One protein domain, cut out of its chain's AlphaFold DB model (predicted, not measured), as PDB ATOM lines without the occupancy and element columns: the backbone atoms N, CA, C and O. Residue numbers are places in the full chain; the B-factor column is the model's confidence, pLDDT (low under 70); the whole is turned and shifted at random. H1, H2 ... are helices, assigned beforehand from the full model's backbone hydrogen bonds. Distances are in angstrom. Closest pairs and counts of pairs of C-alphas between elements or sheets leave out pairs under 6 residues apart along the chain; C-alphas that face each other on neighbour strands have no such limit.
ATOM      1  N   PRO A   7      24.162 -39.641 -27.859       73.75
ATOM      2  CA  PRO A   7      24.777 -40.643 -28.717       73.75
ATOM      3  C   PRO A   7      23.729 -41.429 -29.516       73.75
ATOM      4  O   PRO A   7      22.787 -41.989 -28.948       73.75
ATOM      5  N   LEU A   8      23.941 -41.546 -30.830       70.88
ATOM      6  CA  LEU A   8      23.048 -42.268 -31.745       70.88
ATOM      7  C   LEU A   8      22.941 -43.764 -31.396       70.88
ATOM      8  O   LEU A   8      21.877 -44.361 -31.540       70.88
ATOM      9  N   HIS A   9      24.022 -44.376 -30.900       69.75
ATOM     10  CA  HIS A   9      24.071 -45.813 -30.593       69.75
ATOM     11  C   HIS A   9      23.150 -46.235 -29.438       69.75
ATOM     12  O   HIS A   9      22.759 -47.398 -29.376       69.75
ATOM     13  N   ARG A  10      22.769 -45.307 -28.546       71.38
ATOM     14  CA  ARG A  10      21.836 -45.583 -27.439       71.38
ATOM     15  C   ARG A  10      20.369 -45.607 -27.880       71.38
ATOM     16  O   ARG A  10      19.498 -45.924 -27.078       71.38
ATOM     17  N   ARG A  11      20.089 -45.269 -29.143       73.12
ATOM     18  CA  ARG A  11      18.744 -45.259 -29.724       73.12
ATOM     19  C   ARG A  11      18.386 -46.619 -30.317       73.12
ATOM     20  O   ARG A  11      19.232 -47.369 -30.816       73.12
ATOM     21  N   THR A  12      17.094 -46.921 -30.300       81.56
ATOM     22  CA  THR A  12      16.535 -48.135 -30.893       81.56
ATOM     23  C   THR A  12      16.895 -48.234 -32.379       81.56
ATOM     24  O   THR A  12      17.144 -47.234 -33.058       81.56
ATOM     25  N   ARG A  13      16.910 -49.456 -32.927       82.12
ATOM     26  CA  ARG A  13      17.163 -49.666 -34.366       82.12
ATOM     27  C   ARG A  13      16.171 -48.890 -35.244       82.12
ATOM     28  O   ARG A  13      16.558 -48.410 -36.303       82.12
ATOM     29  N   VAL A  14      14.922 -48.743 -34.791       84.38
ATOM     30  CA  VAL A  14      13.890 -47.987 -35.513       84.38
ATOM     31  C   VAL A  14      14.206 -46.494 -35.517       84.38
ATOM     32  O   VAL A  14      14.232 -45.904 -36.590       84.38
ATOM     33  N   GLU A  15      14.520 -45.889 -34.366       84.69
ATOM     34  CA  GLU A  15      14.910 -44.469 -34.293       84.69
ATOM     35  C   GLU A  15      16.120 -44.165 -35.181       84.69
ATOM     36  O   GLU A  15      16.082 -43.206 -35.944       84.69
ATOM     37  N   ARG A  16      17.163 -45.006 -35.145       85.06
ATOM     38  CA  ARG A  16      18.343 -44.836 -36.012       85.06
ATOM     39  C   ARG A  16      17.985 -44.878 -37.493       85.06
ATOM     40  O   ARG A  16      18.516 -44.094 -38.269       85.06
ATOM     41  N   ARG A  17      17.051 -45.749 -37.880       86.19
ATOM     42  CA  ARG A  17      16.571 -45.842 -39.263       86.19
ATOM     43  C   ARG A  17      15.738 -44.627 -39.671       86.19
ATOM     44  O   ARG A  17      15.870 -44.157 -40.792       86.19
ATOM     45  N   VAL A  18      14.913 -44.088 -38.772       87.44
ATOM     46  CA  VAL A  18      14.175 -42.838 -39.027       87.44
ATOM     47  C   VAL A  18      15.122 -41.644 -39.120       87.44
ATOM     48  O   VAL A  18      14.942 -40.805 -39.993       87.44
ATOM     49  N   LEU A  19      16.154 -41.583 -38.278       87.88
ATOM     50  CA  LEU A  19      17.190 -40.555 -38.367       87.88
ATOM     51  C   LEU A  19      17.956 -40.643 -39.685       87.88
ATOM     52  O   LEU A  19      18.135 -39.618 -40.330       87.88
ATOM     53  N   ALA A  20      18.310 -41.849 -40.130       87.12
ATOM     54  CA  ALA A  20      18.894 -42.057 -41.449       87.12
ATOM     55  C   ALA A  20      17.980 -41.487 -42.556       87.12
ATOM     56  O   ALA A  20      18.424 -40.687 -43.372       87.12
ATOM     57  N   PHE A  21      16.671 -41.767 -42.510       87.38
ATOM     58  CA  PHE A  21      15.707 -41.178 -43.449       87.38
ATOM     59  C   PHE A  21      15.634 -39.646 -43.392       87.38
ATOM     60  O   PHE A  21      15.558 -39.003 -44.437       87.38
ATOM     61  N   ILE A  22      15.666 -39.054 -42.193       88.00
ATOM     62  CA  ILE A  22      15.670 -37.594 -42.021       88.00
ATOM     63  C   ILE A  22      16.941 -36.998 -42.632       88.00
ATOM     64  O   ILE A  22      16.841 -36.019 -43.358       88.00
ATOM     65  N   ARG A  23      18.105 -37.612 -42.395       88.06
ATOM     66  CA  ARG A  23      19.416 -37.162 -42.893       88.06
ATOM     67  C   ARG A  23      19.631 -37.398 -44.386       88.06
ATOM     68  O   ARG A  23      20.619 -36.932 -44.941       88.06
ATOM     69  N   GLY A  24      18.739 -38.137 -45.044       84.12
ATOM     70  CA  GLY A  24      18.915 -38.546 -46.436       84.12
ATOM     71  C   GLY A  24      19.861 -39.741 -46.620       84.12
ATOM     72  O   GLY A  24      20.332 -39.983 -47.728       84.12
ATOM     73  N   GLU A  25      20.123 -40.503 -45.558       83.94
ATOM     74  CA  GLU A  25      20.792 -41.803 -45.603       83.94
ATOM     75  C   GLU A  25      19.766 -42.890 -45.957       83.94
ATOM     76  O   GLU A  25      19.076 -43.463 -45.106       83.94
ATOM     77  N   ARG A  33       8.363 -42.027 -53.213       87.12
ATOM     78  CA  ARG A  33       7.396 -41.147 -52.545       87.12
ATOM     79  C   ARG A  33       7.746 -40.949 -51.074       87.12
ATOM     80  O   ARG A  33       7.592 -39.833 -50.573       87.12
ATOM     81  N   ALA A  34       8.241 -41.988 -50.400       85.88
ATOM     82  CA  ALA A  34       8.778 -41.864 -49.050       85.88
ATOM     83  C   ALA A  34      10.031 -40.979 -49.063       85.88
ATOM     84  O   ALA A  34      10.102 -40.036 -48.275       85.88
ATOM     85  N   VAL A  35      10.940 -41.188 -50.027       86.94
ATOM     86  CA  VAL A  35      12.146 -40.359 -50.209       86.94
ATOM     87  C   VAL A  35      11.801 -38.881 -50.294       86.94
ATOM     88  O   VAL A  35      12.276 -38.059 -49.508       86.94
ATOM     89  N   ARG A  36      10.891 -38.545 -51.212       89.50
ATOM     90  CA  ARG A  36      10.431 -37.171 -51.404       89.50
ATOM     91  C   ARG A  36       9.782 -36.602 -50.143       89.50
ATOM     92  O   ARG A  36       9.958 -35.422 -49.856       89.50
ATOM     93  N   CYS A  37       9.048 -37.419 -49.388       90.00
ATOM     94  CA  CYS A  37       8.385 -36.987 -48.163       90.00
ATOM     95  C   CYS A  37       9.389 -36.526 -47.091       90.00
ATOM     96  O   CYS A  37       9.248 -35.407 -46.597       90.00
ATOM     97  N   PHE A  38      10.428 -37.315 -46.774       89.44
ATOM     98  CA  PHE A  38      11.425 -36.865 -45.788       89.44
ATOM     99  C   PHE A  38      12.371 -35.800 -46.344       89.44
ATOM    100  O   PHE A  38      12.800 -34.940 -45.584       89.44
ATOM    101  N   ALA A  39      12.639 -35.763 -47.652       89.38
ATOM    102  CA  ALA A  39      13.397 -34.660 -48.245       89.38
ATOM    103  C   ALA A  39      12.674 -33.307 -48.072       89.38
ATOM    104  O   ALA A  39      13.302 -32.283 -47.801       89.38
ATOM    105  N   ILE A  40      11.339 -33.291 -48.189       91.00
ATOM    106  CA  ILE A  40      10.532 -32.100 -47.885       91.00
ATOM    107  C   ILE A  40      10.592 -31.785 -46.387       91.00
ATOM    108  O   ILE A  40      10.737 -30.617 -46.027       91.00
ATOM    109  N   LEU A  41      10.510 -32.802 -45.520       90.25
ATOM    110  CA  LEU A  41      10.623 -32.623 -44.071       90.25
ATOM    111  C   LEU A  41      11.961 -31.977 -43.687       90.25
ATOM    112  O   LEU A  41      11.960 -30.998 -42.947       90.25
ATOM    113  N   HIS A  42      13.068 -32.479 -44.238       90.25
ATOM    114  CA  HIS A  42      14.417 -31.958 -44.023       90.25
ATOM    115  C   HIS A  42      14.501 -30.474 -44.381       90.25
ATOM    116  O   HIS A  42      14.840 -29.647 -43.543       90.25
ATOM    117  N   ARG A  43      14.078 -30.112 -45.599       89.19
ATOM    118  CA  ARG A  43      14.102 -28.716 -46.063       89.19
ATOM    119  C   ARG A  43      13.246 -27.788 -45.204       89.19
ATOM    120  O   ARG A  43      13.617 -26.638 -44.987       89.19
ATOM    121  N   LEU A  44      12.074 -28.246 -44.758       89.62
ATOM    122  CA  LEU A  44      11.216 -27.448 -43.877       89.62
ATOM    123  C   LEU A  44      11.852 -27.265 -42.500       89.62
ATOM    124  O   LEU A  44      11.810 -26.166 -41.957       89.62
ATOM    125  N   ALA A  45      12.462 -28.316 -41.963       87.00
ATOM    126  CA  ALA A  45      13.147 -28.276 -40.684       87.00
ATOM    127  C   ALA A  45      14.364 -27.335 -40.711       87.00
ATOM    128  O   ALA A  45      14.474 -26.469 -39.843       87.00
ATOM    129  N   GLU A  46      15.200 -27.407 -41.751       87.62
ATOM    130  CA  GLU A  46      16.326 -26.483 -41.953       87.62
ATOM    131  C   GLU A  46      15.866 -25.024 -42.045       87.62
ATOM    132  O   GLU A  46      16.414 -24.155 -41.371       87.62
ATOM    133  N   ARG A  47      14.803 -24.747 -42.816       87.88
ATOM    134  CA  ARG A  47      14.224 -23.393 -42.929       87.88
ATOM    135  C   ARG A  47      13.719 -22.837 -41.600       87.88
ATOM    136  O   ARG A  47      13.603 -21.624 -41.459       87.88
ATOM    137  N   ARG A  48      13.388 -23.706 -40.646       82.62
ATOM    138  CA  ARG A  48      12.952 -23.337 -39.293       82.62
ATOM    139  C   ARG A  48      14.102 -23.291 -38.288       82.62
ATOM    140  O   ARG A  48      13.851 -23.061 -37.111       82.62
ATOM    141  N   GLY A  49      15.340 -23.506 -38.732       83.75
ATOM    142  CA  GLY A  49      16.514 -23.529 -37.864       83.75
ATOM    143  C   GLY A  49      16.612 -24.784 -36.996       83.75
ATOM    144  O   GLY A  49      17.378 -24.797 -36.032       83.75
ATOM    145  N   LEU A  50      15.863 -25.849 -37.310       83.94
ATOM    146  CA  LEU A  50      16.066 -27.142 -36.663       83.94
ATOM    147  C   LEU A  50      17.388 -27.708 -37.175       83.94
ATOM    148  O   LEU A  50      17.514 -28.044 -38.350       83.94
ATOM    149  N   GLY A  51      18.383 -27.798 -36.294       83.44
ATOM    150  CA  GLY A  51      19.671 -28.374 -36.655       83.44
ATOM    151  C   GLY A  51      19.494 -29.844 -37.010       83.44
ATOM    152  O   GLY A  51      19.143 -30.627 -36.133       83.44
ATOM    153  N   ILE A  52      19.734 -30.221 -38.259       85.50
ATOM    154  CA  ILE A  52      19.820 -31.616 -38.702       85.50
ATOM    155  C   ILE A  52      21.297 -31.945 -38.895       85.50
ATOM    156  O   ILE A  52      22.060 -31.108 -39.376       85.50
ATOM    157  N   GLN A  53      21.724 -33.124 -38.444       86.44
ATOM    158  CA  GLN A  53      23.117 -33.530 -38.590       86.44
ATOM    159  C   GLN A  53      23.376 -34.068 -40.002       86.44
ATOM    160  O   GLN A  53      22.481 -34.667 -40.600       86.44
ATOM    161  N   PRO A  54      24.595 -33.906 -40.541       82.88
ATOM    162  CA  PRO A  54      24.937 -34.490 -41.826       82.88
ATOM    163  C   PRO A  54      24.907 -36.028 -41.767       82.88
ATOM    164  O   PRO A  54      25.041 -36.617 -40.679       82.88
ATOM    165  N   PRO A  55      24.778 -36.689 -42.930       83.62
ATOM    166  CA  PRO A  55      24.899 -38.135 -43.045       83.62
ATOM    167  C   PRO A  55      26.148 -38.695 -42.347       83.62
ATOM    168  O   PRO A  55      27.222 -38.103 -42.416       83.62
ATOM    169  N   GLY A  56      26.021 -39.837 -41.672       78.50
ATOM    170  CA  GLY A  56      27.115 -40.529 -40.982       78.50
ATOM    171  C   GLY A  56      27.435 -39.999 -39.579       78.50
ATOM    172  O   GLY A  56      28.306 -40.539 -38.896       78.50
ATOM    173  N   THR A  57      26.730 -38.971 -39.099       84.06
ATOM    174  CA  THR A  57      27.018 -38.374 -37.785       84.06
ATOM    175  C   THR A  57      26.634 -39.305 -36.629       84.06
ATOM    176  O   THR A  57      25.498 -39.761 -36.516       84.06
ATOM    177  N   SER A  58      27.564 -39.532 -35.699       79.44
ATOM    178  CA  SER A  58      27.397 -40.468 -34.566       79.44
ATOM    179  C   SER A  58      26.572 -39.930 -33.381       79.44
ATOM    180  O   SER A  58      26.362 -40.632 -32.387       79.44
ATOM    181  N   TYR A  59      26.068 -38.700 -33.482       80.75
ATOM    182  CA  TYR A  59      25.271 -38.020 -32.457       80.75
ATOM    183  C   TYR A  59      23.968 -37.495 -33.045       80.75
ATOM    184  O   TYR A  59      23.862 -37.324 -34.259       80.75
ATOM    185  N   VAL A  60      22.986 -37.252 -32.182       81.81
ATOM    186  CA  VAL A  60      21.665 -36.722 -32.537       81.81
ATOM    187  C   VAL A  60      21.543 -35.292 -32.025       81.81
ATOM    188  O   VAL A  60      21.905 -35.016 -30.880       81.81
ATOM    189  N   SER A  61      21.038 -34.385 -32.859       85.00
ATOM    190  CA  SER A  61      20.751 -33.003 -32.462       85.00
ATOM    191  C   SER A  61      19.393 -32.860 -31.766       85.00
ATOM    192  O   SER A  61      18.495 -33.687 -31.916       85.00
ATOM    193  N   GLU A  62      19.184 -31.746 -31.063       82.94
ATOM    194  CA  GLU A  62      17.877 -31.417 -30.474       82.94
ATOM    195  C   GLU A  62      16.775 -31.256 -31.535       82.94
ATOM    196  O   GLU A  62      15.643 -31.684 -31.314       82.94
ATOM    197  N   GLY A  63      17.108 -30.723 -32.718       85.38
ATOM    198  CA  GLY A  63      16.174 -30.624 -33.843       85.38
ATOM    199  C   GLY A  63      15.731 -31.994 -34.360       85.38
ATOM    200  O   GLY A  63      14.546 -32.220 -34.594       85.38
ATOM    201  N   GLU A  64      16.660 -32.944 -34.465       86.44
ATOM    202  CA  GLU A  64      16.359 -34.327 -34.843       86.44
ATOM    203  C   GLU A  64      15.504 -35.041 -33.791       86.44
ATOM    204  O   GLU A  64      14.594 -35.792 -34.142       86.44
ATOM    205  N   LEU A  65      15.746 -34.783 -32.502       84.75
ATOM    206  CA  LEU A  65      14.918 -35.312 -31.414       84.75
ATOM    207  C   LEU A  65      13.502 -34.732 -31.443       84.75
ATOM    208  O   LEU A  65      12.537 -35.476 -31.264       84.75
ATOM    209  N   ALA A  66      13.362 -33.433 -31.713       84.81
ATOM    210  CA  ALA A  66      12.062 -32.794 -31.888       84.81
ATOM    211  C   ALA A  66      11.294 -33.416 -33.067       84.81
ATOM    212  O   ALA A  66      10.139 -33.813 -32.902       84.81
ATOM    213  N   LEU A  67      11.955 -33.602 -34.216       87.31
ATOM    214  CA  LEU A  67      11.371 -34.277 -35.378       87.31
ATOM    215  C   LEU A  67      10.957 -35.716 -35.049       87.31
ATOM    216  O   LEU A  67       9.821 -36.095 -35.323       87.31
ATOM    217  N   LEU A  68      11.823 -36.510 -34.410       87.25
ATOM    218  CA  LEU A  68      11.486 -37.870 -33.972       87.25
ATOM    219  C   LEU A  68      10.263 -37.891 -33.047       87.25
ATOM    220  O   LEU A  68       9.398 -38.754 -33.188       87.25
ATOM    221  N   SER A  69      10.181 -36.944 -32.116       84.12
ATOM    222  CA  SER A  69       9.083 -36.824 -31.155       84.12
ATOM    223  C   SER A  69       7.755 -36.454 -31.829       84.12
ATOM    224  O   SER A  69       6.720 -37.069 -31.542       84.12
ATOM    225  N   TRP A  70       7.766 -35.518 -32.784       86.56
ATOM    226  CA  TRP A  70       6.570 -35.154 -33.550       86.56
ATOM    227  C   TRP A  70       6.133 -36.266 -34.505       86.56
ATOM    228  O   TRP A  70       4.944 -36.572 -34.587       86.56
ATOM    229  N   ILE A  71       7.077 -36.930 -35.179       87.81
ATOM    230  CA  ILE A  71       6.777 -38.096 -36.015       87.81
ATOM    231  C   ILE A  71       6.160 -39.200 -35.149       87.81
ATOM    232  O   ILE A  71       5.099 -39.718 -35.494       87.81
ATOM    233  N   ALA A  72       6.761 -39.524 -34.001       85.69
ATOM    234  CA  ALA A  72       6.231 -40.533 -33.085       85.69
ATOM    235  C   ALA A  72       4.834 -40.167 -32.566       85.69
ATOM    236  O   ALA A  72       3.969 -41.034 -32.470       85.69
ATOM    237  N   SER A  73       4.597 -38.886 -32.267       83.69
ATOM    238  CA  SER A  73       3.268 -38.376 -31.906       83.69
ATOM    239  C   SER A  73       2.260 -38.550 -33.040       83.69
ATOM    240  O   SER A  73       1.145 -38.992 -32.788       83.69
ATOM    241  N   SER A  74       2.653 -38.289 -34.289       84.50
ATOM    242  CA  SER A  74       1.777 -38.436 -35.461       84.50
ATOM    243  C   SER A  74       1.409 -39.887 -35.799       84.50
ATOM    244  O   SER A  74       0.427 -40.130 -36.496       84.50
ATOM    245  N   GLN A  75       2.175 -40.864 -35.304       84.62
ATOM    246  CA  GLN A  75       1.850 -42.286 -35.437       84.62
ATOM    247  C   GLN A  75       0.782 -42.757 -34.439       84.62
ATOM    248  O   GLN A  75       0.352 -43.911 -34.516       84.62
ATOM    249  N   ARG A  76       0.367 -41.903 -33.493       79.12
ATOM    250  CA  ARG A  76      -0.644 -42.207 -32.476       79.12
ATOM    251  C   ARG A  76      -1.965 -41.517 -32.798       79.12
ATOM    252  O   ARG A  76      -1.988 -40.423 -33.348       79.12
ATOM    253  N   THR A  77      -3.058 -42.149 -32.386       64.19
ATOM    254  CA  THR A  77      -4.431 -41.647 -32.558       64.19
ATOM    255  C   THR A  77      -4.684 -40.351 -31.775       64.19
ATOM    256  O   THR A  77      -5.487 -39.528 -32.196       64.19
ATOM    257  N   SER A  78      -3.948 -40.131 -30.679       56.59
ATOM    258  CA  SER A  78      -3.982 -38.907 -29.868       56.59
ATOM    259  C   SER A  78      -2.646 -38.173 -29.997       56.59
ATOM    260  O   SER A  78      -1.731 -38.376 -29.198       56.59
ATOM    261  N   ALA A  79      -2.490 -37.366 -31.046       60.62
ATOM    262  CA  ALA A  79      -1.263 -36.608 -31.276       60.62
ATOM    263  C   ALA A  79      -1.091 -35.521 -30.199       60.62
ATOM    264  O   ALA A  79      -1.750 -34.489 -30.244       60.62
ATOM    265  N   THR A  80      -0.205 -35.751 -29.227       59.78
ATOM    266  CA  THR A  80      -0.007 -34.855 -28.068       59.78
ATOM    267  C   THR A  80       1.042 -33.767 -28.312       59.78
ATOM    268  O   THR A  80       1.036 -32.744 -27.639       59.78
ATOM    269  N   ARG A  81       1.958 -33.971 -29.269       65.50
ATOM    270  CA  ARG A  81       3.065 -33.046 -29.553       65.50
ATOM    271  C   ARG A  81       3.137 -32.765 -31.052       65.50
ATOM    272  O   ARG A  81       3.465 -33.652 -31.839       65.50
ATOM    273  N   GLN A  82       2.826 -31.533 -31.441       66.56
ATOM    274  CA  GLN A  82       2.926 -31.043 -32.818       66.56
ATOM    275  C   GLN A  82       3.879 -29.842 -32.883       66.56
ATOM    276  O   GLN A  82       4.089 -29.184 -31.859       66.56
ATOM    277  N   PRO A  83       4.481 -29.547 -34.049       63.62
ATOM    278  CA  PRO A  83       5.248 -28.319 -34.215       63.62
ATOM    279  C   PRO A  83       4.328 -27.109 -34.013       63.62
ATOM    280  O   PRO A  83       3.370 -26.913 -34.763       63.62
ATOM    281  N   ALA A  84       4.605 -26.306 -32.985       61.69
ATOM    282  CA  ALA A  84       3.844 -25.095 -32.706       61.69
ATOM    283  C   ALA A  84       3.979 -24.108 -33.882       61.69
ATOM    284  O   ALA A  84       5.088 -23.837 -34.344       61.69
ATOM    285  N   ASN A  85       2.857 -23.577 -34.376       67.31
ATOM    286  CA  ASN A  85       2.800 -22.547 -35.425       67.31
ATOM    287  C   ASN A  85       3.417 -22.897 -36.804       67.31
ATOM    288  O   ASN A  85       3.770 -21.999 -37.574       67.31
ATOM    289  N   ASP A  86       3.503 -24.177 -37.187       76.69
ATOM    290  CA  ASP A  86       3.808 -24.548 -38.578       76.69
ATOM    291  C   ASP A  86       2.927 -25.687 -39.095       76.69
ATOM    292  O   ASP A  86       3.254 -26.870 -38.984       76.69
ATOM    293  N   TRP A  87       1.822 -25.311 -39.744       82.44
ATOM    294  CA  TRP A  87       0.905 -26.267 -40.361       82.44
ATOM    295  C   TRP A  87       1.572 -27.092 -41.471       82.44
ATOM    296  O   TRP A  87       1.248 -28.267 -41.632       82.44
ATOM    297  N   ARG A  88       2.525 -26.524 -42.230       86.88
ATOM    298  CA  ARG A  88       3.206 -27.249 -43.317       86.88
ATOM    299  C   ARG A  88       4.115 -28.319 -42.739       86.88
ATOM    300  O   ARG A  88       4.087 -29.460 -43.203       86.88
ATOM    301  N   LEU A  89       4.880 -27.964 -41.709       85.06
ATOM    302  CA  LEU A  89       5.729 -28.910 -40.996       85.06
ATOM    303  C   LEU A  89       4.888 -29.986 -40.304       85.06
ATOM    304  O   LEU A  89       5.233 -31.159 -40.406       85.06
ATOM    305  N   ALA A  90       3.753 -29.629 -39.692       85.25
ATOM    306  CA  ALA A  90       2.825 -30.587 -39.090       85.25
ATOM    307  C   ALA A  90       2.279 -31.591 -40.122       85.25
ATOM    308  O   ALA A  90       2.360 -32.802 -39.911       85.25
ATOM    309  N   VAL A  91       1.791 -31.110 -41.273       88.75
ATOM    310  CA  VAL A  91       1.255 -31.958 -42.353       88.75
ATOM    311  C   VAL A  91       2.325 -32.894 -42.911       88.75
ATOM    312  O   VAL A  91       2.073 -34.086 -43.095       88.75
ATOM    313  N   VAL A  92       3.528 -32.383 -43.183       89.94
ATOM    314  CA  VAL A  92       4.621 -33.203 -43.727       89.94
ATOM    315  C   VAL A  92       5.118 -34.208 -42.690       89.94
ATOM    316  O   VAL A  92       5.351 -35.364 -43.037       89.94
ATOM    317  N   THR A  93       5.195 -33.820 -41.416       88.94
ATOM    318  CA  THR A  93       5.527 -34.723 -40.306       88.94
ATOM    319  C   THR A  93       4.516 -35.864 -40.202       88.94
ATOM    320  O   THR A  93       4.913 -37.027 -40.155       88.94
ATOM    321  N   ALA A  94       3.216 -35.558 -40.262       87.94
ATOM    322  CA  ALA A  94       2.160 -36.567 -40.236       87.94
ATOM    323  C   ALA A  94       2.225 -37.513 -41.445       87.94
ATOM    324  O   ALA A  94       2.096 -38.729 -41.294       87.94
ATOM    325  N   ARG A  95       2.499 -36.984 -42.646       89.50
ATOM    326  CA  ARG A  95       2.723 -37.809 -43.847       89.50
ATOM    327  C   ARG A  95       3.937 -38.727 -43.693       89.50
ATOM    328  O   ARG A  95       3.847 -39.897 -44.062       89.50
ATOM    329  N   CYS A  96       5.038 -38.244 -43.116       89.56
ATOM    330  CA  CYS A  96       6.203 -39.080 -42.807       89.56
ATOM    331  C   CYS A  96       5.841 -40.184 -41.800       89.56
ATOM    332  O   CYS A  96       6.192 -41.342 -42.013       89.56
ATOM    333  N   GLY A  97       5.068 -39.864 -40.756       88.69
ATOM    334  CA  GLY A  97       4.555 -40.840 -39.789       88.69
ATOM    335  C   GLY A  97       3.709 -41.946 -40.432       88.69
ATOM    336  O   GLY A  97       3.897 -43.126 -40.125       88.69
ATOM    337  N   GLN A  98       2.838 -41.596 -41.384       88.56
ATOM    338  CA  GLN A  98       2.061 -42.572 -42.159       88.56
ATOM    339  C   GLN A  98       2.947 -43.469 -43.033       88.56
ATOM    340  O   GLN A  98       2.724 -44.679 -43.089       88.56
ATOM    341  N   TRP A  99       3.970 -42.910 -43.687       90.50
ATOM    342  CA  TRP A  99       4.943 -43.701 -44.447       90.50
ATOM    343  C   TRP A  99       5.699 -44.689 -43.561       90.50
ATOM    344  O   TRP A  99       5.845 -45.854 -43.927       90.50
ATOM    345  N   LEU A 100       6.111 -44.263 -42.368       88.50
ATOM    346  CA  LEU A 100       6.736 -45.147 -41.389       88.50
ATOM    347  C   LEU A 100       5.791 -46.262 -40.927       88.50
ATOM    348  O   LEU A 100       6.214 -47.413 -40.857       88.50
ATOM    349  N   ASN A 101       4.505 -45.964 -40.708       87.69
ATOM    350  CA  ASN A 101       3.504 -46.991 -40.401       87.69
ATOM    351  C   ASN A 101       3.380 -48.024 -41.536       87.69
ATOM    352  O   ASN A 101       3.376 -49.223 -41.263       87.69
ATOM    353  N   ARG A 102       3.355 -47.584 -42.804       87.88
ATOM    354  CA  ARG A 102       3.343 -48.487 -43.974       87.88
ATOM    355  C   ARG A 102       4.599 -49.353 -44.057       87.88
ATOM    356  O   ARG A 102       4.503 -50.534 -44.366       87.88
ATOM    357  N   MET A 103       5.759 -48.796 -43.713       84.81
ATOM    358  CA  MET A 103       7.033 -49.524 -43.637       84.81
ATOM    359  C   MET A 103       7.178 -50.384 -42.366       84.81
ATOM    360  O   MET A 103       8.244 -50.953 -42.138       84.81
ATOM    361  N   ARG A 104       6.135 -50.482 -41.526       85.81
ATOM    362  CA  ARG A 104       6.143 -51.179 -40.225       85.81
ATOM    363  C   ARG A 104       7.223 -50.670 -39.257       85.81
ATOM    364  O   ARG A 104       7.693 -51.399 -38.388       85.81
ATOM    365  N   LEU A 105       7.593 -49.396 -39.376       85.00
ATOM    366  CA  LEU A 105       8.525 -48.700 -38.492       85.00
ATOM    367  C   LEU A 105       7.732 -47.884 -37.467       85.00
ATOM    368  O   LEU A 105       7.275 -46.781 -37.759       85.00
ATOM    369  N   ARG A 106       7.556 -48.419 -36.255       84.44
ATOM    370  CA  ARG A 106       6.875 -47.715 -35.155       84.44
ATOM    371  C   ARG A 106       7.887 -47.140 -34.175       84.44
ATOM    372  O   ARG A 106       8.725 -47.868 -33.650       84.44
ATOM    373  N   LEU A 107       7.789 -45.841 -33.915       82.69
ATOM    374  CA  LEU A 107       8.614 -45.165 -32.920       82.69
ATOM    375  C   LEU A 107       8.053 -45.398 -31.506       82.69
ATOM    376  O   LEU A 107       6.860 -45.211 -31.249       82.69
ATOM    377  N   SER A 108       8.924 -45.797 -30.575       68.75
ATOM    378  CA  SER A 108       8.552 -46.033 -29.173       68.75
ATOM    379  C   SER A 108       8.163 -44.736 -28.446       68.75
ATOM    380  O   SER A 108       8.663 -43.675 -28.798       68.75
ATOM    381  N   PRO A 109       7.325 -44.782 -27.391       59.97
ATOM    382  CA  PRO A 109       6.929 -43.603 -26.597       59.97
ATOM    383  C   PRO A 109       8.090 -42.857 -25.941       59.97
ATOM    384  O   PRO A 109       8.003 -41.653 -25.724       59.97
ATOM    385  N   LEU A 110       9.198 -43.552 -25.686       57.50
ATOM    386  CA  LEU A 110      10.407 -42.981 -25.093       57.50
ATOM    387  C   LEU A 110      11.080 -41.919 -25.984       57.50
ATOM    388  O   LEU A 110      11.849 -41.107 -25.476       57.50
ATOM    389  N   THR A 111      10.750 -41.844 -27.282       56.00
ATOM    390  CA  THR A 111      11.176 -40.727 -28.149       56.00
ATOM    391  C   THR A 111      10.607 -39.381 -27.698       56.00
ATOM    392  O   THR A 111      11.169 -38.340 -28.028       56.00
ATOM    393  N   LEU A 112       9.516 -39.385 -26.924       53.78
ATOM    394  CA  LEU A 112       8.871 -38.174 -26.417       53.78
ATOM    395  C   LEU A 112       9.640 -37.521 -25.257       53.78
ATOM    396  O   LEU A 112       9.434 -36.338 -25.002       53.78
ATOM    397  N   HIS A 113      10.513 -38.269 -24.569       49.78
ATOM    398  CA  HIS A 113      11.180 -37.848 -23.324       49.78
ATOM    399  C   HIS A 113      12.566 -37.219 -23.546       49.78
ATOM    400  O   HIS A 113      13.367 -37.133 -22.621       49.78
TER     401      HIS A 113
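What this domain is: This is residues 7 to 25 and 33 to 113 of the 124 residues of an uncharacterized protein of Sphingobium sp. YG1 (UniProt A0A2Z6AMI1). A compact, rounded body of mostly crossed helices: H3 near the middle, H1 and H4 crossing it, H2 beside H4, short H5 packed on H3. It is all helix: 100 printed residues with five named helices, no named strand, radius of gyration of the C-alphas 12.1 A, spans 30 by 27 by 27 A.

How they stand to each other: From residue 7, reach H1, residues 13 to 23; it touches H2, residues 33 to 47, closest C-alphas Ile 22 and Phe 38, 5.7 A. The hub H3, residues 62 to 74, touches H1 with residues 64 to 68 alone, closest C-alphas Glu 64 and Leu 19, 7.2 A. H4, residues 87 to 102, touches H2, closest C-alphas Val 92 and Leu 41, 6.0 A, opposite ways at a shallow tilt of 34 degrees, only just short of steep. With residues 93 to 98 alone H4 touches H3, closest C-alphas Ala 94 and Ser 74, 5.1 A. H5, residues 109 to 113, touches H3, closest C-alphas Leu 112 and Ser 69, 4.9 A. Every O i to N i+4 pair is within hydrogen-bond range in H1 to H4; H5 has 0 of 1, but 2 of 2 O i to N i+3.

Where its parts are: Find C-alpha 13 at (17.163, -49.666, -34.366), where H1 begins; H2 spans 21.3 A, H3 18.3 A, H4 22.6 A from first to last C-alpha; H5 ends at C-alpha 113 at (11.180, -37.848, -23.324).

The domain as a whole: Residues 26 to 32 are cut out, leaving 15.1 A between C-alphas 25 and 33. The links H2 to H3 and H3 to H4 are long; pLDDT is under 70 at residues 9, 77 to 85 and 108 to 113.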